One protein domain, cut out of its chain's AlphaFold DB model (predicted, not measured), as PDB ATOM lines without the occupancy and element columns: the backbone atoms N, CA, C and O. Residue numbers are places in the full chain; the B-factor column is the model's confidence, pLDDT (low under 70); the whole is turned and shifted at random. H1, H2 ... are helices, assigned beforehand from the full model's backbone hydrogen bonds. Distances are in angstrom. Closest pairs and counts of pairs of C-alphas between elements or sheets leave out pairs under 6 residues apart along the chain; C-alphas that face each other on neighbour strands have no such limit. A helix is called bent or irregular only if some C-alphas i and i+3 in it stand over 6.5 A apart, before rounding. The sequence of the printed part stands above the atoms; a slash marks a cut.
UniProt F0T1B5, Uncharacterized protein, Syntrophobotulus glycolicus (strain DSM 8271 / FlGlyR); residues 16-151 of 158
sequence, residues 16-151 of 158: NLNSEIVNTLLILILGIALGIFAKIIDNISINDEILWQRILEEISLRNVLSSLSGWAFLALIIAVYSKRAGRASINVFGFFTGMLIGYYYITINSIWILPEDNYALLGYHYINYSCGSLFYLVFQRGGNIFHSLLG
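What this domain is: This is residues 16 to 151 of the 158 residues of an uncharacterized protein of Syntrophobotulus glycolicus (strain DSM 8271 / FlGlyR) (UniProt F0T1B5). Long H6 and H5 run side by side, H1 crosses H5 on another side, and shorter H4 packs on H5's first part. Small H3 and H2 continue toward one end. The 136 printed residues hold six named helices, H1 to H6, and no named strand: all helix, loose, radius of gyration of the C-alphas 17.8 A, spans 63 by 36 by 28 A.

How they stand to each other: Start at H6, residues 118 to 149: its residues 128 to 143 touch residues 85 to 97 of H5, residues 85 to 113, in a hairpin, closest C-alphas Phe 93 and Gly 132, 5.7 A, a shallow tilt of 3 degrees, opposite ways. H5, the hub, touches H1, residues 17 to 43, closest C-alphas Gly 31 and Met 99, 4.2 A, a tilt of 37 degrees, only just steep. H4, residues 68 to 80, makes a hairpin with H5, closest C-alphas Ala 79 and Ala 88, 4.6 A. H3, residues 61 to 66, touches H1; H2, residues 51 to 58, is close to H3 but not clearly touching, at 7.3 A between C-alphas 56 and 62. Every O i to N i+4 pair is within hydrogen-bond range in H1 to H4, 21 of 25 in H5, 27 of 28 in H6.

Where its parts are: Find C-alpha 17 at (-9.727, 13.625, 22.386), where H1 begins its 39.3 A. H5 spans 44.1 A and is irregular, C-alphas 110 and 113 being 7.4 A apart; H6 runs 46.3 A to C-alpha 149 at (-31.635, 30.393, 30.103).

The domain as a whole: The printed part has no cut and no long link. Residues 108 to 120 and 144 to 151 stand free; pLDDT is under 70 at 46, 48 and 106 to 151.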
ATOM      1  N   ASN A  16     -13.405  11.295  23.318       72.31
ATOM      2  CA  ASN A  16     -12.211  10.721  22.703       72.31
ATOM      3  C   ASN A  16     -11.403  11.832  22.020       72.31
ATOM      4  O   ASN A  16     -11.570  12.105  20.830       72.31
ATOM      5  N   LEU A  17     -10.534  12.475  22.805       71.44
ATOM      6  CA  LEU A  17      -9.727  13.625  22.386       71.44
ATOM      7  C   LEU A  17      -8.896  13.342  21.126       71.44
ATOM      8  O   LEU A  17      -8.834  14.196  20.245       71.44
ATOM      9  N   ASN A  18      -8.338  12.137  20.988       79.44
ATOM     10  CA  ASN A  18      -7.521  11.772  19.828       79.44
ATOM     11  C   ASN A  18      -8.343  11.797  18.533       79.44
ATOM     12  O   ASN A  18      -7.921  12.384  17.542       79.44
ATOM     13  N   SER A  19      -9.556  11.234  18.559       79.44
ATOM     14  CA  SER A  19     -10.448  11.246  17.390       79.44
ATOM     15  C   SER A  19     -10.897  12.658  16.998       79.44
ATOM     16  O   SER A  19     -11.063  12.959  15.818       79.44
ATOM     17  N   GLU A  20     -11.049  13.552  17.976       82.31
ATOM     18  CA  GLU A  20     -11.435  14.939  17.726       82.31
ATOM     19  C   GLU A  20     -10.286  15.766  17.130       82.31
ATOM     20  O   GLU A  20     -10.521  16.606  16.256       82.31
ATOM     21  N   ILE A  21      -9.053  15.527  17.585       84.56
ATOM     22  CA  ILE A  21      -7.843  16.153  17.035       84.56
ATOM     23  C   ILE A  21      -7.641  15.710  15.586       84.56
ATOM     24  O   ILE A  21      -7.500  16.566  14.714       84.56
ATOM     25  N   VAL A  22      -7.718  14.402  15.313       87.81
ATOM     26  CA  VAL A  22      -7.597  13.855  13.951       87.81
ATOM     27  C   VAL A  22      -8.652  14.453  13.025       87.81
ATOM     28  O   VAL A  22      -8.322  14.878  11.924       87.81
ATOM     29  N   ASN A  23      -9.902  14.569  13.478       88.06
ATOM     30  CA  ASN A  23     -10.960  15.179  12.675       88.06
ATOM     31  C   ASN A  23     -10.676  16.657  12.355       88.06
ATOM     32  O   ASN A  23     -10.901  17.105  11.237       88.06
ATOM     33  N   THR A  24     -10.141  17.410  13.318       88.69
ATOM     34  CA  THR A  24      -9.781  18.822  13.101       88.69
ATOM     35  C   THR A  24      -8.633  18.948  12.100       88.69
ATOM     36  O   THR A  24      -8.688  19.784  11.204       88.69
ATOM     37  N   LEU A  25      -7.619  18.086  12.220       90.81
ATOM     38  CA  LEU A  25      -6.506  17.991  11.272       90.81
ATOM     39  C   LEU A  25      -6.987  17.635   9.864       90.81
ATOM     40  O   LEU A  25      -6.549  18.250   8.898       90.81
ATOM     41  N   LEU A  26      -7.918  16.690   9.740       92.12
ATOM     42  CA  LEU A  26      -8.475  16.290   8.450       92.12
ATOM     43  C   LEU A  26      -9.223  17.450   7.778       92.12
ATOM     44  O   LEU A  26      -9.049  17.693   6.588       92.12
ATOM     45  N   ILE A  27     -10.009  18.200   8.554       93.25
ATOM     46  CA  ILE A  27     -10.739  19.380   8.075       93.25
ATOM     47  C   ILE A  27      -9.778  20.511   7.685       93.25
ATOM     48  O   ILE A  27     -10.005  21.185   6.682       93.25
ATOM     49  N   LEU A  28      -8.692  20.698   8.438       92.69
ATOM     50  CA  LEU A  28      -7.634  21.649   8.103       92.69
ATOM     51  C   LEU A  28      -6.973  21.287   6.763       92.69
ATOM     52  O   LEU A  28      -6.862  22.144   5.889       92.69
ATOM     53  N   ILE A  29      -6.586  20.021   6.581       92.88
ATOM     54  CA  ILE A  29      -5.991  19.518   5.331       92.88
ATOM     55  C   ILE A  29      -6.970  19.679   4.165       92.88
ATOM     56  O   ILE A  29      -6.576  20.128   3.091       92.88
ATOM     57  N   LEU A  30      -8.249  19.365   4.381       94.44
ATOM     58  CA  LEU A  30      -9.303  19.554   3.387       94.44
ATOM     59  C   LEU A  30      -9.457  21.033   3.003       94.44
ATOM     60  O   LEU A  30      -9.587  21.341   1.821       94.44
ATOM     61  N   GLY A  31      -9.377  21.942   3.978       92.62
ATOM     62  CA  GLY A  31      -9.326  23.382   3.732       92.62
ATOM     63  C   GLY A  31      -8.152  23.758   2.830       92.62
ATOM     64  O   GLY A  31      -8.364  24.382   1.797       92.62
ATOM     65  N   ILE A  32      -6.933  23.318   3.165       91.25
ATOM     66  CA  ILE A  32      -5.722  23.584   2.364       91.25
ATOM     67  C   ILE A  32      -5.885  23.074   0.933       91.25
ATOM     68  O   ILE A  32      -5.663  23.827  -0.014       91.25
ATOM     69  N   ALA A  33      -6.307  21.820   0.767       93.38
ATOM     70  CA  ALA A  33      -6.491  21.209  -0.545       93.38
ATOM     71  C   ALA A  33      -7.496  21.991  -1.403       93.38
ATOM     72  O   ALA A  33      -7.217  22.288  -2.564       93.38
ATOM     73  N   LEU A  34      -8.637  22.378  -0.824       91.88
ATOM     74  CA  LEU A  34      -9.643  23.175  -1.524       91.88
ATOM     75  C   LEU A  34      -9.156  24.595  -1.827       91.88
ATOM     76  O   LEU A  34      -9.459  25.110  -2.898       91.88
ATOM     77  N   GLY A  35      -8.402  25.227  -0.926       89.62
ATOM     78  CA  GLY A  35      -7.833  26.559  -1.155       89.62
ATOM     79  C   GLY A  35      -6.846  26.573  -2.323       89.62
ATOM     80  O   GLY A  35      -6.930  27.436  -3.195       89.62
ATOM     81  N   ILE A  36      -5.965  25.569  -2.386       88.19
ATOM     82  CA  ILE A  36      -5.061  25.343  -3.526       88.19
ATOM     83  C   ILE A  36      -5.882  25.137  -4.801       88.19
ATOM     84  O   ILE A  36      -5.634  25.793  -5.809       88.19
ATOM     85  N   PHE A  37      -6.882  24.253  -4.754       88.94
ATOM     86  CA  PHE A  37      -7.738  23.950  -5.899       88.94
ATOM     87  C   PHE A  37      -8.471  25.187  -6.434       88.94
ATOM     88  O   PHE A  37      -8.469  25.423  -7.641       88.94
ATOM     89  N   ALA A  38      -9.033  26.011  -5.548       87.50
ATOM     90  CA  ALA A  38      -9.675  27.268  -5.915       87.50
ATOM     91  C   ALA A  38      -8.696  28.203  -6.635       87.50
ATOM     92  O   ALA A  38      -9.006  28.703  -7.713       87.50
ATOM     93  N   LYS A  39      -7.472  28.352  -6.107       85.38
ATOM     94  CA  LYS A  39      -6.459  29.204  -6.737       85.38
ATOM     95  C   LYS A  39      -5.995  28.675  -8.099       85.38
ATOM     96  O   LYS A  39      -5.718  29.467  -8.996       85.38
ATOM     97  N   ILE A  40      -5.915  27.353  -8.269       83.81
ATOM     98  CA  ILE A  40      -5.619  26.734  -9.571       83.81
ATOM     99  C   ILE A  40      -6.713  27.089 -10.577       83.81
ATOM    100  O   ILE A  40      -6.390  27.541 -11.671       83.81
ATOM    101  N   ILE A  41      -7.987  26.928 -10.207       83.44
ATOM    102  CA  ILE A  41      -9.119  27.266 -11.082       83.44
ATOM    103  C   ILE A  41      -9.111  28.751 -11.453       83.44
ATOM    104  O   ILE A  41      -9.356  29.079 -12.611       83.44
ATOM    105  N   ASP A  42      -8.793  29.635 -10.508       81.00
ATOM    106  CA  ASP A  42      -8.712  31.077 -10.772       81.00
ATOM    107  C   ASP A  42      -7.614  31.434 -11.784       81.00
ATOM    108  O   ASP A  42      -7.778  32.372 -12.563       81.00
ATOM    109  N   ASN A  43      -6.508  30.687 -11.791       76.44
ATOM    110  CA  ASN A  43      -5.363  30.936 -12.668       76.44
ATOM    111  C   ASN A  43      -5.476  30.255 -14.048       76.44
ATOM    112  O   ASN A  43      -4.683  30.564 -14.937       76.44
ATOM    113  N   ILE A  44      -6.409  29.318 -14.245       76.56
ATOM    114  CA  ILE A  44      -6.604  28.657 -15.541       76.56
ATOM    115  C   ILE A  44      -7.345  29.612 -16.485       76.56
ATOM    116  O   ILE A  44      -8.464  30.045 -16.206       76.56
ATOM    117  N   SER A  45      -6.752  29.900 -17.648       70.38
ATOM    118  CA  SER A  45      -7.483  30.513 -18.757       70.38
ATOM    119  C   SER A  45      -8.459  29.488 -19.329       70.38
ATOM    120  O   SER A  45      -8.039  28.417 -19.773       70.38
ATOM    121  N   ILE A  46      -9.752  29.809 -19.287       68.12
ATOM    122  CA  ILE A  46     -10.814  28.951 -19.814       68.12
ATOM    123  C   ILE A  46     -10.632  28.846 -21.329       68.12
ATOM    124  O   ILE A  46     -10.522  29.859 -22.016       68.12
ATOM    125  N   ASN A  47     -10.553  27.616 -21.820       71.56
ATOM    126  CA  ASN A  47     -10.544  27.273 -23.227       71.56
ATOM    127  C   ASN A  47     -11.787  26.427 -23.527       71.56
ATOM    128  O   ASN A  47     -11.923  25.302 -23.033       71.56
ATOM    129  N   ASP A  48     -12.674  26.962 -24.363       67.44
ATOM    130  CA  ASP A  48     -13.971  26.361 -24.703       67.44
ATOM    131  C   ASP A  48     -13.854  25.019 -25.442       67.44
ATOM    132  O   ASP A  48     -14.818  24.248 -25.510       67.44
ATOM    133  N   GLU A  49     -12.666  24.701 -25.963       73.88
ATOM    134  CA  GLU A  49     -12.382  23.419 -26.611       73.88
ATOM    135  C   GLU A  49     -12.289  22.251 -25.611       73.88
ATOM    136  O   GLU A  49     -12.494  21.091 -25.982       73.88
ATOM    137  N   ILE A  50     -12.020  22.525 -24.327       77.19
ATOM    138  CA  ILE A  50     -11.869  21.495 -23.293       77.19
ATOM    139  C   ILE A  50     -13.196  21.309 -22.548       77.19
ATOM    140  O   ILE A  50     -13.639  22.154 -21.773       77.19
ATOM    141  N   LEU A  51     -13.800  20.130 -22.715       78.19
ATOM    142  CA  LEU A  51     -15.148  19.800 -22.227       78.19
ATOM    143  C   LEU A  51     -15.340  20.035 -20.713       78.19
ATOM    144  O   LEU A  51     -16.371  20.552 -20.292       78.19
ATOM    145  N   TRP A  52     -14.333  19.718 -19.891       76.88
ATOM    146  CA  TRP A  52     -14.383  19.958 -18.442       76.88
ATOM    147  C   TRP A  52     -14.302  21.445 -18.065       76.88
ATOM    148  O   TRP A  52     -14.886  21.835 -17.058       76.88
ATOM    149  N   GLN A  53     -13.622  22.281 -18.858       76.94
ATOM    150  CA  GLN A  53     -13.530  23.724 -18.601       76.94
ATOM    151  C   GLN A  53     -14.854  24.430 -18.906       76.94
ATOM    152  O   GLN A  53     -15.283  25.270 -18.118       76.94
ATOM    153  N   ARG A  54     -15.565  23.991 -19.951       76.19
ATOM    154  CA  ARG A  54     -16.915  24.481 -20.264       76.19
ATOM    155  C   ARG A  54     -17.918  24.205 -19.138       76.19
ATOM    156  O   ARG A  54     -18.675  25.085 -18.750       76.19
ATOM    157  N   ILE A  55     -17.876  23.007 -18.547       77.62
ATOM    158  CA  ILE A  55     -18.728  22.659 -17.393       77.62
ATOM    159  C   ILE A  55     -18.410  23.551 -16.179       77.62
ATOM    160  O   ILE A  55     -19.315  23.979 -15.462       77.62
ATOM    161  N   LEU A  56     -17.128  23.849 -15.935       75.75
ATOM    162  CA  LEU A  56     -16.714  24.730 -14.837       75.75
ATOM    163  C   LEU A  56     -17.219  26.168 -15.016       75.75
ATOM    164  O   LEU A  56     -17.551  26.820 -14.022       75.75
ATOM    165  N   GLU A  57     -17.285  26.647 -16.257       76.69
ATOM    166  CA  GLU A  57     -17.819  27.965 -16.592       76.69
ATOM    167  C   GLU A  57     -19.343  28.026 -16.458       76.69
ATOM    168  O   GLU A  57     -19.855  28.932 -15.798       76.69
ATOM    169  N   GLU A  58     -20.065  27.024 -16.969       75.75
ATOM    170  CA  GLU A  58     -21.528  26.941 -16.838       75.75
ATOM    171  C   GLU A  58     -21.975  26.927 -15.368       75.75
ATOM    172  O   GLU A  58     -22.927  27.610 -14.989       75.75
ATOM    173  N   ILE A  59     -21.254  26.201 -14.509       77.50
ATOM    174  CA  ILE A  59     -21.526  26.147 -13.062       77.50
ATOM    175  C   ILE A  59     -20.991  27.408 -12.347       77.50
ATOM    176  O   ILE A  59     -21.288  27.644 -11.175       77.50
ATOM    177  N   SER A  60     -20.213  28.249 -13.038       77.31
ATOM    178  CA  SER A  60     -19.545  29.428 -12.476       77.31
ATOM    179  C   SER A  60     -18.699  29.085 -11.245       77.31
ATOM    180  O   SER A  60     -18.621  29.860 -10.285       77.31
ATOM    181  N   LEU A  61     -18.046  27.915 -11.266       77.12
ATOM    182  CA  LEU A  61     -17.333  27.364 -10.108       77.12
ATOM    183  C   LEU A  61     -16.218  28.306  -9.629       77.12
ATOM    184  O   LEU A  61     -15.995  28.436  -8.428       77.12
ATOM    185  N   ARG A  62     -15.584  29.017 -10.573       77.50
ATOM    186  CA  ARG A  62     -14.602  30.079 -10.312       77.50
ATOM    187  C   ARG A  62     -15.187  31.186  -9.433       77.50
ATOM    188  O   ARG A  62     -14.648  31.488  -8.376       77.50
ATOM    189  N   ASN A  63     -16.346  31.734  -9.800       79.44
ATOM    190  CA  ASN A  63     -17.001  32.781  -9.010       79.44
ATOM    191  C   ASN A  63     -17.452  32.269  -7.641       79.44
ATOM    192  O   ASN A  63     -17.312  32.975  -6.644       79.44
ATOM    193  N   VAL A  64     -17.974  31.043  -7.568       82.19
ATOM    194  CA  VAL A  64     -18.439  30.469  -6.298       82.19
ATOM    195  C   VAL A  64     -17.276  30.260  -5.329       82.19
ATOM    196  O   VAL A  64     -17.394  30.648  -4.166       82.19
ATOM    197  N   LEU A  65     -16.157  29.702  -5.798       81.44
ATOM    198  CA  LEU A  65     -14.965  29.451  -4.980       81.44
ATOM    199  C   LEU A  65     -14.126  30.711  -4.723       81.44
ATOM    200  O   LEU A  65     -13.390  30.751  -3.741       81.44
ATOM    201  N   SER A  66     -14.270  31.757  -5.535       76.44
ATOM    202  CA  SER A  66     -13.704  33.081  -5.250       76.44
ATOM    203  C   SER A  66     -14.563  33.869  -4.242       76.44
ATOM    204  O   SER A  66     -14.064  34.680  -3.460       76.44
ATOM    205  N   SER A  67     -15.872  33.598  -4.195       79.62
ATOM    206  CA  SER A  67     -16.805  34.262  -3.282       79.62
ATOM    207  C   SER A  67     -16.735  33.734  -1.845       79.62
ATOM    208  O   SER A  67     -16.600  32.536  -1.593       79.62
ATOM    209  N   LEU A  68     -16.972  34.619  -0.871       77.19
ATOM    210  CA  LEU A  68     -17.114  34.229   0.537       77.19
ATOM    211  C   LEU A  68     -18.286  33.250   0.760       77.19
ATOM    212  O   LEU A  68     -18.224  32.406   1.653       77.19
ATOM    213  N   SER A  69     -19.342  33.338  -0.056       79.31
ATOM    214  CA  SER A  69     -20.543  32.503   0.059       79.31
ATOM    215  C   SER A  69     -20.273  31.011  -0.128       79.31
ATOM    216  O   SER A  69     -20.808  30.210   0.639       79.31
ATOM    217  N   GLY A  70     -19.428  30.623  -1.092       84.38
ATOM    218  CA  GLY A  70     -19.099  29.212  -1.326       84.38
ATOM    219  C   GLY A  70     -18.404  28.585  -0.117       84.38
ATOM    220  O   GLY A  70     -18.792  27.520   0.370       84.38
ATOM    221  N   TRP A  71     -17.440  29.306   0.453       86.50
ATOM    222  CA  TRP A  71     -16.734  28.873   1.657       86.50
ATOM    223  C   TRP A  71     -17.624  28.858   2.900       86.50
ATOM    224  O   TRP A  71     -17.535  27.931   3.706       86.50
ATOM    225  N   ALA A  72     -18.517  29.841   3.047       85.50
ATOM    226  CA  ALA A  72     -19.486  29.882   4.139       85.50
ATOM    227  C   ALA A  72     -20.460  28.693   4.098       85.50
ATOM    228  O   ALA A  72     -20.788  28.133   5.146       85.50
ATOM    229  N   PHE A  73     -20.877  28.262   2.905       87.69
ATOM    230  CA  PHE A  73     -21.725  27.082   2.736       87.69
ATOM    231  C   PHE A  73     -21.011  25.791   3.171       87.69
ATOM    232  O   PHE A  73     -21.567  25.001   3.935       87.69
ATOM    233  N   LEU A  74     -19.747  25.606   2.778       89.62
ATOM    234  CA  LEU A  74     -18.936  24.463   3.222       89.62
ATOM    235  C   LEU A  74     -18.705  24.475   4.741       89.62
ATOM    236  O   LEU A  74     -18.849  23.451   5.410       89.62
ATOM    237  N   ALA A  75     -18.409  25.646   5.304       88.69
ATOM    238  CA  ALA A  75     -18.272  25.827   6.743       88.69
ATOM    239  C   ALA A  75     -19.566  25.482   7.498       88.69
ATOM    240  O   ALA A  75     -19.515  24.850   8.556       88.69
ATOM    241  N   LEU A  76     -20.730  25.840   6.948       88.19
ATOM    242  CA  LEU A  76     -22.025  25.491   7.528       88.19
ATOM    243  C   LEU A  76     -22.223  23.972   7.580       88.19
ATOM    244  O   LEU A  76     -22.622  23.448   8.621       88.19
ATOM    245  N   ILE A  77     -21.890  23.260   6.502       89.62
ATOM    246  CA  ILE A  77     -21.950  21.792   6.459       89.62
ATOM    247  C   ILE A  77     -21.073  21.200   7.572       89.62
ATOM    248  O   ILE A  77     -21.543  20.396   8.380       89.62
ATOM    249  N   ILE A  78     -19.822  21.657   7.688       87.50
ATOM    250  CA  ILE A  78     -18.890  21.217   8.739       87.50
ATOM    251  C   ILE A  78     -19.455  21.490  10.145       87.50
ATOM    252  O   ILE A  78     -19.311  20.663  11.055       87.50
ATOM    253  N   ALA A  79     -20.114  22.635  10.334       84.31
ATOM    254  CA  ALA A  79     -20.725  22.998  11.604       84.31
ATOM    255  C   ALA A  79     -21.895  22.071  11.974       84.31
ATOM    256  O   ALA A  79     -21.970  21.626  13.120       84.31
ATOM    257  N   VAL A  80     -22.767  21.746  11.013       84.62
ATOM    258  CA  VAL A  80     -23.944  20.881  11.216       84.62
ATOM    259  C   VAL A  80     -23.540  19.448  11.562       84.62
ATOM    260  O   VAL A  80     -24.125  18.845  12.460       84.62
ATOM    261  N   TYR A  81     -22.503  18.911  10.915       83.25
ATOM    262  CA  TYR A  81     -22.020  17.550  11.188       83.25
ATOM    263  C   TYR A  81     -21.169  17.430  12.464       83.25
ATOM    264  O   TYR A  81     -20.807  16.328  12.887       83.25
ATOM    265  N   SER A  82     -20.845  18.546  13.118       78.12
ATOM    266  CA  SER A  82     -20.022  18.534  14.324       78.12
ATOM    267  C   SER A  82     -20.836  18.188  15.576       78.12
ATOM    268  O   SER A  82     -21.813  18.841  15.924       78.12
ATOM    269  N   LYS A  83     -20.363  17.190  16.335       74.38
ATOM    270  CA  LYS A  83     -21.070  16.613  17.501       74.38
ATOM    271  C   LYS A  83     -21.368  17.599  18.643       74.38
ATOM    272  O   LYS A  83     -22.238  17.341  19.470       74.38
ATOM    273  N   ARG A  84     -20.604  18.690  18.759       70.94
ATOM    274  CA  ARG A  84     -20.718  19.695  19.831       70.94
ATOM    275  C   ARG A  84     -20.408  21.082  19.269       70.94
ATOM    276  O   ARG A  84     -19.490  21.220  18.466       70.94
ATOM    277  N   ALA A  85     -21.084  22.112  19.780       72.12
ATOM    278  CA  ALA A  85     -20.884  23.515  19.390       72.12
ATOM    279  C   ALA A  85     -19.423  23.988  19.447       72.12
ATOM    280  O   ALA A  85     -18.938  24.599  18.503       72.12
ATOM    281  N   GLY A  86     -18.703  23.678  20.531       74.00
ATOM    282  CA  GLY A  86     -17.294  24.063  20.650       74.00
ATOM    283  C   GLY A  86     -16.415  23.402  19.583       74.00
ATOM    284  O   GLY A  86     -15.543  24.046  19.014       74.00
ATOM    285  N   ARG A  87     -16.692  22.133  19.243       80.94
ATOM    286  CA  ARG A  87     -15.966  21.424  18.179       80.94
ATOM    287  C   ARG A  87     -16.328  21.946  16.795       80.94
ATOM    288  O   ARG A  87     -15.434  22.062  15.971       80.94
ATOM    289  N   ALA A  88     -17.594  22.298  16.569       81.44
ATOM    290  CA  ALA A  88     -18.041  22.936  15.335       81.44
ATOM    291  C   ALA A  88     -17.238  24.212  15.062       81.44
ATOM    292  O   ALA A  88     -16.675  24.361  13.985       81.44
ATOM    293  N   SER A  89     -17.104  25.079  16.069       82.69
ATOM    294  CA  SER A  89     -16.330  26.315  15.945       82.69
ATOM    295  C   SER A  89     -14.847  26.055  15.651       82.69
ATOM    296  O   SER A  89     -14.314  26.659  14.727       82.69
ATOM    297  N   ILE A  90     -14.202  25.124  16.365       85.50
ATOM    298  CA  ILE A  90     -12.790  24.767  16.122       85.50
ATOM    299  C   ILE A  90     -12.592  24.204  14.708       85.50
ATOM    300  O   ILE A  90     -11.650  24.584  14.020       85.50
ATOM    301  N   ASN A  91     -13.486  23.322  14.260       89.81
ATOM    302  CA  ASN A  91     -13.414  22.705  12.939       89.81
ATOM    303  C   ASN A  91     -13.617  23.734  11.819       89.81
ATOM    304  O   ASN A  91     -12.852  23.749  10.862       89.81
ATOM    305  N   VAL A  92     -14.618  24.610  11.949       89.19
ATOM    306  CA  VAL A  92     -14.879  25.692  10.986       89.19
ATOM    307  C   VAL A  92     -13.710  26.672  10.936       89.19
ATOM    308  O   VAL A  92     -13.279  27.060   9.853       89.19
ATOM    309  N   PHE A  93     -13.149  27.032  12.091       86.62
ATOM    310  CA  PHE A  93     -11.963  27.881  12.154       86.62
ATOM    311  C   PHE A  93     -10.756  27.230  11.466       86.62
ATOM    312  O   PHE A  93     -10.086  27.864  10.649       86.62
ATOM    313  N   GLY A  94     -10.509  25.946  11.749       88.44
ATOM    314  CA  GLY A  94      -9.463  25.165  11.094       88.44
ATOM    315  C   GLY A  94      -9.653  25.100   9.579       88.44
ATOM    316  O   GLY A  94      -8.704  25.330   8.839       88.44
ATOM    317  N   PHE A  95     -10.882  24.881   9.111       91.50
ATOM    318  CA  PHE A  95     -11.212  24.882   7.686       91.50
ATOM    319  C   PHE A  95     -10.853  26.207   6.998       91.50
ATOM    320  O   PHE A  95     -10.127  26.192   6.006       91.50
ATOM    321  N   PHE A  96     -11.303  27.348   7.535       87.81
ATOM    322  CA  PHE A  96     -11.009  28.662   6.947       87.81
ATOM    323  C   PHE A  96      -9.521  29.012   6.992       87.81
ATOM    324  O   PHE A  96      -8.991  29.548   6.019       87.81
ATOM    325  N   THR A  97      -8.840  28.668   8.087       86.94
ATOM    326  CA  THR A  97      -7.387  28.851   8.212       86.94
ATOM    327  C   THR A  97      -6.654  28.037   7.148       86.94
ATOM    328  O   THR A  97      -5.809  28.567   6.433       86.94
ATOM    329  N   GLY A  98      -7.012  26.758   7.000       88.31
ATOM    330  CA  GLY A  98      -6.433  25.878   5.988       88.31
ATOM    331  C   GLY A  98      -6.685  26.388   4.575       88.31
ATOM    332  O   GLY A  98      -5.752  26.478   3.784       88.31
ATOM    333  N   MET A  99      -7.922  26.792   4.283       89.38
ATOM    334  CA  MET A  99      -8.300  27.370   2.994       89.38
ATOM    335  C   MET A  99      -7.438  28.576   2.626       89.38
ATOM    336  O   MET A  99      -6.881  28.597   1.529       89.38
ATOM    337  N   LEU A 100      -7.246  29.530   3.543       85.19
ATOM    338  CA  LEU A 100      -6.381  30.681   3.277       85.19
ATOM    339  C   LEU A 100      -4.932  30.276   3.024       85.19
ATOM    340  O   LEU A 100      -4.318  30.783   2.087       85.19
ATOM    341  N   ILE A 101      -4.391  29.374   3.850       84.69
ATOM    342  CA  ILE A 101      -3.022  28.876   3.679       84.69
ATOM    343  C   ILE A 101      -2.871  28.291   2.276       84.69
ATOM    344  O   ILE A 101      -1.949  28.670   1.562       84.69
ATOM    345  N   GLY A 102      -3.789  27.419   1.857       85.50
ATOM    346  CA  GLY A 102      -3.747  26.796   0.536       85.50
ATOM    347  C   GLY A 102      -3.871  27.798  -0.613       85.50
ATOM    348  O   GLY A 102      -3.084  27.760  -1.558       85.50
ATOM    349  N   TYR A 103      -4.813  28.732  -0.508       82.31
ATOM    350  CA  TYR A 103      -5.059  29.743  -1.537       82.31
ATOM    351  C   TYR A 103      -3.853  30.679  -1.737       82.31
ATOM    352  O   TYR A 103      -3.469  31.008  -2.866       82.31
ATOM    353  N   TYR A 104      -3.189  31.066  -0.646       76.06
ATOM    354  CA  TYR A 104      -2.000  31.916  -0.711       76.06
ATOM    355  C   TYR A 104      -0.701  31.153  -0.957       76.06
ATOM    356  O   TYR A 104       0.245  31.746  -1.472       76.06
ATOM    357  N   TYR A 105      -0.651  29.850  -0.680       79.12
ATOM    358  CA  TYR A 105       0.531  29.031  -0.945       79.12
ATOM    359  C   TYR A 105       0.934  29.078  -2.422       79.12
ATOM    360  O   TYR A 105       2.101  29.312  -2.734       79.12
ATOM    361  N   ILE A 106      -0.024  28.928  -3.343       67.50
ATOM    362  CA  ILE A 106       0.257  29.061  -4.782       67.50
ATOM    363  C   ILE A 106       0.709  30.481  -5.116       67.50
ATOM    364  O   ILE A 106       1.683  30.656  -5.835       67.50
ATOM    365  N   THR A 107       0.048  31.489  -4.550       66.00
ATOM    366  CA  THR A 107       0.358  32.902  -4.804       66.00
ATOM    367  C   THR A 107       1.809  33.232  -4.434       66.00
ATOM    368  O   THR A 107       2.523  33.806  -5.244       66.00
ATOM    369  N   ILE A 108       2.295  32.782  -3.272       63.22
ATOM    370  CA  ILE A 108       3.685  32.998  -2.831       63.22
ATOM    371  C   ILE A 108       4.691  32.256  -3.728       63.22
ATOM    372  O   ILE A 108       5.735  32.811  -4.060       63.22
ATOM    373  N   ASN A 109       4.382  31.026  -4.155       59.44
ATOM    374  CA  ASN A 109       5.272  30.252  -5.032       59.44
ATOM    375  C   ASN A 109       5.304  30.786  -6.477       59.44
ATOM    376  O   ASN A 109       6.329  30.677  -7.144       59.44
ATOM    377  N   SER A 110       4.208  31.377  -6.961       52.91
ATOM    378  CA  SER A 110       4.138  32.015  -8.282       52.91
ATOM    379  C   SER A 110       4.768  33.420  -8.311       52.91
ATOM    380  O   SER A 110       5.218  33.850  -9.367       52.91
ATOM    381  N   ILE A 111       4.842  34.118  -7.168       50.25
ATOM    382  CA  ILE A 111       5.326  35.512  -7.020       50.25
ATOM    383  C   ILE A 111       6.857  35.628  -6.847       50.25
ATOM    384  O   ILE A 111       7.382  36.707  -6.585       50.25
ATOM    385  N   TRP A 112       7.645  34.579  -7.107       46.97
ATOM    386  CA  TRP A 112       9.113  34.743  -7.125       46.97
ATOM    387  C   TRP A 112       9.608  35.764  -8.185       46.97
ATOM    388  O   TRP A 112      10.774  36.146  -8.172       46.97
ATOM    389  N   ILE A 113       8.715  36.260  -9.058       43.69
ATOM    390  CA  ILE A 113       8.914  37.394  -9.967       43.69
ATOM    391  C   ILE A 113       7.725  38.383  -9.867       43.69
ATOM    392  O   ILE A 113       6.882  38.380 -10.751       43.69
ATOM    393  N   LEU A 114       7.586  39.180  -8.794       43.09
ATOM    394  CA  LEU A 114       7.170  40.611  -8.825       43.09
ATOM    395  C   LEU A 114       6.907  41.176  -7.405       43.09
ATOM    396  O   LEU A 114       6.192  40.546  -6.627       43.09
ATOM    397  N   PRO A 115       7.402  42.382  -7.065       61.44
ATOM    398  CA  PRO A 115       7.019  43.102  -5.848       61.44
ATOM    399  C   PRO A 115       5.772  43.982  -6.095       61.44
ATOM    400  O   PRO A 115       5.706  44.603  -7.147       61.44
ATOM    401  N   GLU A 116       4.805  44.032  -5.156       52.19
ATOM    402  CA  GLU A 116       4.171  45.275  -4.613       52.19
ATOM    403  C   GLU A 116       2.805  45.128  -3.882       52.19
ATOM    404  O   GLU A 116       2.487  45.989  -3.064       52.19
ATOM    405  N   ASP A 117       2.044  44.031  -3.974       48.47
ATOM    406  CA  ASP A 117       0.662  44.001  -3.414       48.47
ATOM    407  C   ASP A 117       0.501  43.364  -2.012       48.47
ATOM    408  O   ASP A 117      -0.420  42.590  -1.732       48.47
ATOM    409  N   ASN A 118       1.382  43.709  -1.070       53.75
ATOM    410  CA  ASN A 118       1.429  43.079   0.263       53.75
ATOM    411  C   ASN A 118       0.285  43.498   1.227       53.75
ATOM    412  O   ASN A 118       0.115  42.913   2.299       53.75
ATOM    413  N   TYR A 119      -0.527  44.497   0.866       52.91
ATOM    414  CA  TYR A 119      -1.559  45.073   1.745       52.91
ATOM    415  C   TYR A 119      -2.891  44.303   1.722       52.91
ATOM    416  O   TYR A 119      -3.548  44.171   2.758       52.91
ATOM    417  N   ALA A 120      -3.274  43.729   0.576       53.56
ATOM    418  CA  ALA A 120      -4.490  42.914   0.458       53.56
ATOM    419  C   ALA A 120      -4.359  41.580   1.219       53.56
ATOM    420  O   ALA A 120      -5.311  41.119   1.854       53.56
ATOM    421  N   LEU A 121      -3.149  41.006   1.223       54.44
ATOM    422  CA  LEU A 121      -2.806  39.789   1.956       54.44
ATOM    423  C   LEU A 121      -2.987  39.972   3.470       54.44
ATOM    424  O   LEU A 121      -3.608  39.135   4.132       54.44
ATOM    425  N   LEU A 122      -2.484  41.089   4.008       56.22
ATOM    426  CA  LEU A 122      -2.651  41.471   5.412       56.22
ATOM    427  C   LEU A 122      -4.127  41.718   5.746       56.22
ATOM    428  O   LEU A 122      -4.608  41.203   6.754       56.22
ATOM    429  N   GLY A 123      -4.868  42.426   4.887       59.00
ATOM    430  CA  GLY A 123      -6.298  42.693   5.081       59.00
ATOM    431  C   GLY A 123      -7.146  41.420   5.185       59.00
ATOM    432  O   GLY A 123      -7.932  41.273   6.122       59.00
ATOM    433  N   TYR A 124      -6.939  40.450   4.292       56.56
ATOM    434  CA  TYR A 124      -7.652  39.168   4.346       56.56
ATOM    435  C   TYR A 124      -7.251  38.305   5.547       56.56
ATOM    436  O   TYR A 124      -8.118  37.655   6.137       56.56
ATOM    437  N   HIS A 125      -5.979  38.325   5.957       58.47
ATOM    438  CA  HIS A 125      -5.556  37.685   7.208       58.47
ATOM    439  C   HIS A 125      -6.264  38.316   8.411       58.47
ATOM    440  O   HIS A 125      -6.834  37.596   9.231       58.47
ATOM    441  N   TYR A 126      -6.310  39.649   8.486       59.84
ATOM    442  CA  TYR A 126      -7.027  40.371   9.538       59.84
ATOM    443  C   TYR A 126      -8.519  40.023   9.569       59.84
ATOM    444  O   TYR A 126      -9.066  39.788  10.649       59.84
ATOM    445  N   ILE A 127      -9.174  39.922   8.409       63.62
ATOM    446  CA  ILE A 127     -10.584  39.514   8.304       63.62
ATOM    447  C   ILE A 127     -10.781  38.074   8.794       63.62
ATOM    448  O   ILE A 127     -11.748  37.792   9.494       63.62
ATOM    449  N   ASN A 128      -9.860  37.157   8.502       61.09
ATOM    450  CA  ASN A 128      -9.993  35.767   8.942       61.09
ATOM    451  C   ASN A 128      -9.762  35.601  10.451       61.09
ATOM    452  O   ASN A 128     -10.558  34.951  11.129       61.09
ATOM    453  N   TYR A 129      -8.742  36.264  11.009       63.44
ATOM    454  CA  TYR A 129      -8.511  36.279  12.457       63.44
ATOM    455  C   TYR A 129      -9.670  36.944  13.217       63.44
ATOM    456  O   TYR A 129     -10.124  36.427  14.243       63.44
ATOM    457  N   SER A 130     -10.197  38.062  12.710       65.12
ATOM    458  CA  SER A 130     -11.331  38.763  13.331       65.12
ATOM    459  C   SER A 130     -12.647  37.990  13.196       65.12
ATOM    460  O   SER A 130     -13.381  37.861  14.174       65.12
ATOM    461  N   CYS A 131     -12.932  37.392  12.039       63.62
ATOM    462  CA  CYS A 131     -14.160  36.626  11.822       63.62
ATOM    463  C   CYS A 131     -14.132  35.279  12.566       63.62
ATOM    464  O   CYS A 131     -15.121  34.900  13.193       63.62
ATOM    465  N   GLY A 132     -12.985  34.595  12.603       62.22
ATOM    466  CA  GLY A 132     -12.794  33.359  13.366       62.22
ATOM    467  C   GLY A 132     -12.922  33.551  14.881       62.22
ATOM    468  O   GLY A 132     -13.586  32.760  15.557       62.22
ATOM    469  N   SER A 133     -12.358  34.639  15.412       60.72
ATOM    470  CA  SER A 133     -12.511  35.000  16.829       60.72
ATOM    471  C   SER A 133     -13.944  35.420  17.165       60.72
ATOM    472  O   SER A 133     -14.476  34.975  18.184       60.72
ATOM    473  N   LEU A 134     -14.622  36.172  16.291       60.69
ATOM    474  CA  LEU A 134     -16.053  36.470  16.421       60.69
ATOM    475  C   LEU A 134     -16.901  35.197  16.416       60.69
ATOM    476  O   LEU A 134     -17.779  35.055  17.264       60.69
ATOM    477  N   PHE A 135     -16.617  34.238  15.534       62.12
ATOM    478  CA  PHE A 135     -17.356  32.977  15.478       62.12
ATOM    479  C   PHE A 135     -17.162  32.143  16.751       62.12
ATOM    480  O   PHE A 135     -18.134  31.617  17.297       62.12
ATOM    481  N   TYR A 136     -15.931  32.076  17.273       60.56
ATOM    482  CA  TYR A 136     -15.631  31.429  18.554       60.56
ATOM    483  C   TYR A 136     -16.364  32.100  19.719       60.56
ATOM    484  O   TYR A 136     -17.003  31.422  20.528       60.56
ATOM    485  N   LEU A 137     -16.343  33.434  19.778       60.41
ATOM    486  CA  LEU A 137     -17.035  34.201  20.811       60.41
ATOM    487  C   LEU A 137     -18.556  34.044  20.714       60.41
ATOM    488  O   LEU A 137     -19.192  33.826  21.739       60.41
ATOM    489  N   VAL A 138     -19.149  34.088  19.520       62.19
ATOM    490  CA  VAL A 138     -20.598  33.911  19.316       62.19
ATOM    491  C   VAL A 138     -21.039  32.498  19.695       62.19
ATOM    492  O   VAL A 138     -22.061  32.342  20.361       62.19
ATOM    493  N   PHE A 139     -20.260  31.464  19.366       60.91
ATOM    494  CA  PHE A 139     -20.600  30.090  19.742       60.91
ATOM    495  C   PHE A 139     -20.406  29.805  21.238       60.91
ATOM    496  O   PHE A 139     -21.232  29.110  21.838       60.91
ATOM    497  N   GLN A 140     -19.369  30.367  21.866       58.03
ATOM    498  CA  GLN A 140     -19.182  30.287  23.319       58.03
ATOM    499  C   GLN A 140     -20.263  31.064  24.076       58.03
ATOM    500  O   GLN A 140     -20.843  30.559  25.038       58.03
ATOM    501  N   ARG A 141     -20.592  32.274  23.614       53.84
ATOM    502  CA  ARG A 141     -21.620  33.127  24.221       53.84
ATOM    503  C   ARG A 141     -23.014  32.547  23.999       53.84
ATOM    504  O   ARG A 141     -23.794  32.519  24.939       53.84
ATOM    505  N   GLY A 142     -23.294  31.973  22.829       55.12
ATOM    506  CA  GLY A 142     -24.506  31.195  22.564       55.12
ATOM    507  C   GLY A 142     -24.620  29.975  23.481       55.12
ATOM    508  O   GLY A 142     -25.673  29.750  24.066       55.12
ATOM    509  N   GLY A 143     -23.531  29.232  23.705       54.47
ATOM    510  CA  GLY A 143     -23.496  28.143  24.690       54.47
ATOM    511  C   GLY A 143     -23.806  28.605  26.120       54.47
ATOM    512  O   GLY A 143     -24.630  27.988  26.792       54.47
ATOM    513  N   ASN A 144     -23.209  29.719  26.552       51.81
ATOM    514  CA  ASN A 144     -23.393  30.277  27.896       51.81
ATOM    515  C   ASN A 144     -24.771  30.926  28.104       51.81
ATOM    516  O   ASN A 144     -25.331  30.808  29.188       51.81
ATOM    517  N   ILE A 145     -25.343  31.566  27.080       52.97
ATOM    518  CA  ILE A 145     -26.704  32.126  27.116       52.97
ATOM    519  C   ILE A 145     -27.741  30.998  27.159       52.97
ATOM    520  O   ILE A 145     -28.691  31.061  27.930       52.97
ATOM    521  N   PHE A 146     -27.550  29.922  26.390       47.66
ATOM    522  CA  PHE A 146     -28.406  28.739  26.511       47.66
ATOM    523  C   PHE A 146     -28.285  28.088  27.896       47.66
ATOM    524  O   PHE A 146     -29.292  27.657  28.455       47.66
ATOM    525  N   HIS A 147     -27.080  28.059  28.473       46.19
ATOM    526  CA  HIS A 147     -26.843  27.560  29.828       46.19
ATOM    527  C   HIS A 147     -27.502  28.444  30.904       46.19
ATOM    528  O   HIS A 147     -28.103  27.918  31.839       46.19
ATOM    529  N   SER A 148     -27.468  29.775  30.765       51.66
ATOM    530  CA  SER A 148     -28.123  30.697  31.706       51.66
ATOM    531  C   SER A 148     -29.652  30.703  31.574       51.66
ATOM    532  O   SER A 148     -30.346  30.800  32.584       51.66
ATOM    533  N   LEU A 149     -30.192  30.513  30.364       51.50
ATOM    534  CA  LEU A 149     -31.635  30.393  30.103       51.50
ATOM    535  C   LEU A 149     -32.237  29.048  30.551       51.50
ATOM    536  O   LEU A 149     -33.449  28.954  30.758       51.50
ATOM    537  N   LEU A 150     -31.420  27.997  30.689       53.75
ATOM    538  CA  LEU A 150     -31.844  26.688  31.206       53.75
ATOM    539  C   LEU A 150     -31.807  26.595  32.743       53.75
ATOM    540  O   LEU A 150     -32.292  25.606  33.298       53.75
ATOM    541  N   GLY A 151     -31.335  27.647  33.420       45.69
ATOM    542  CA  GLY A 151     -31.274  27.740  34.875       45.69
ATOM    543  C   GLY A 151     -30.189  26.846  35.480       45.69
ATOM    544  O   GLY A 151     -29.860  25.794  34.940       45.69
TER     545      GLY A 151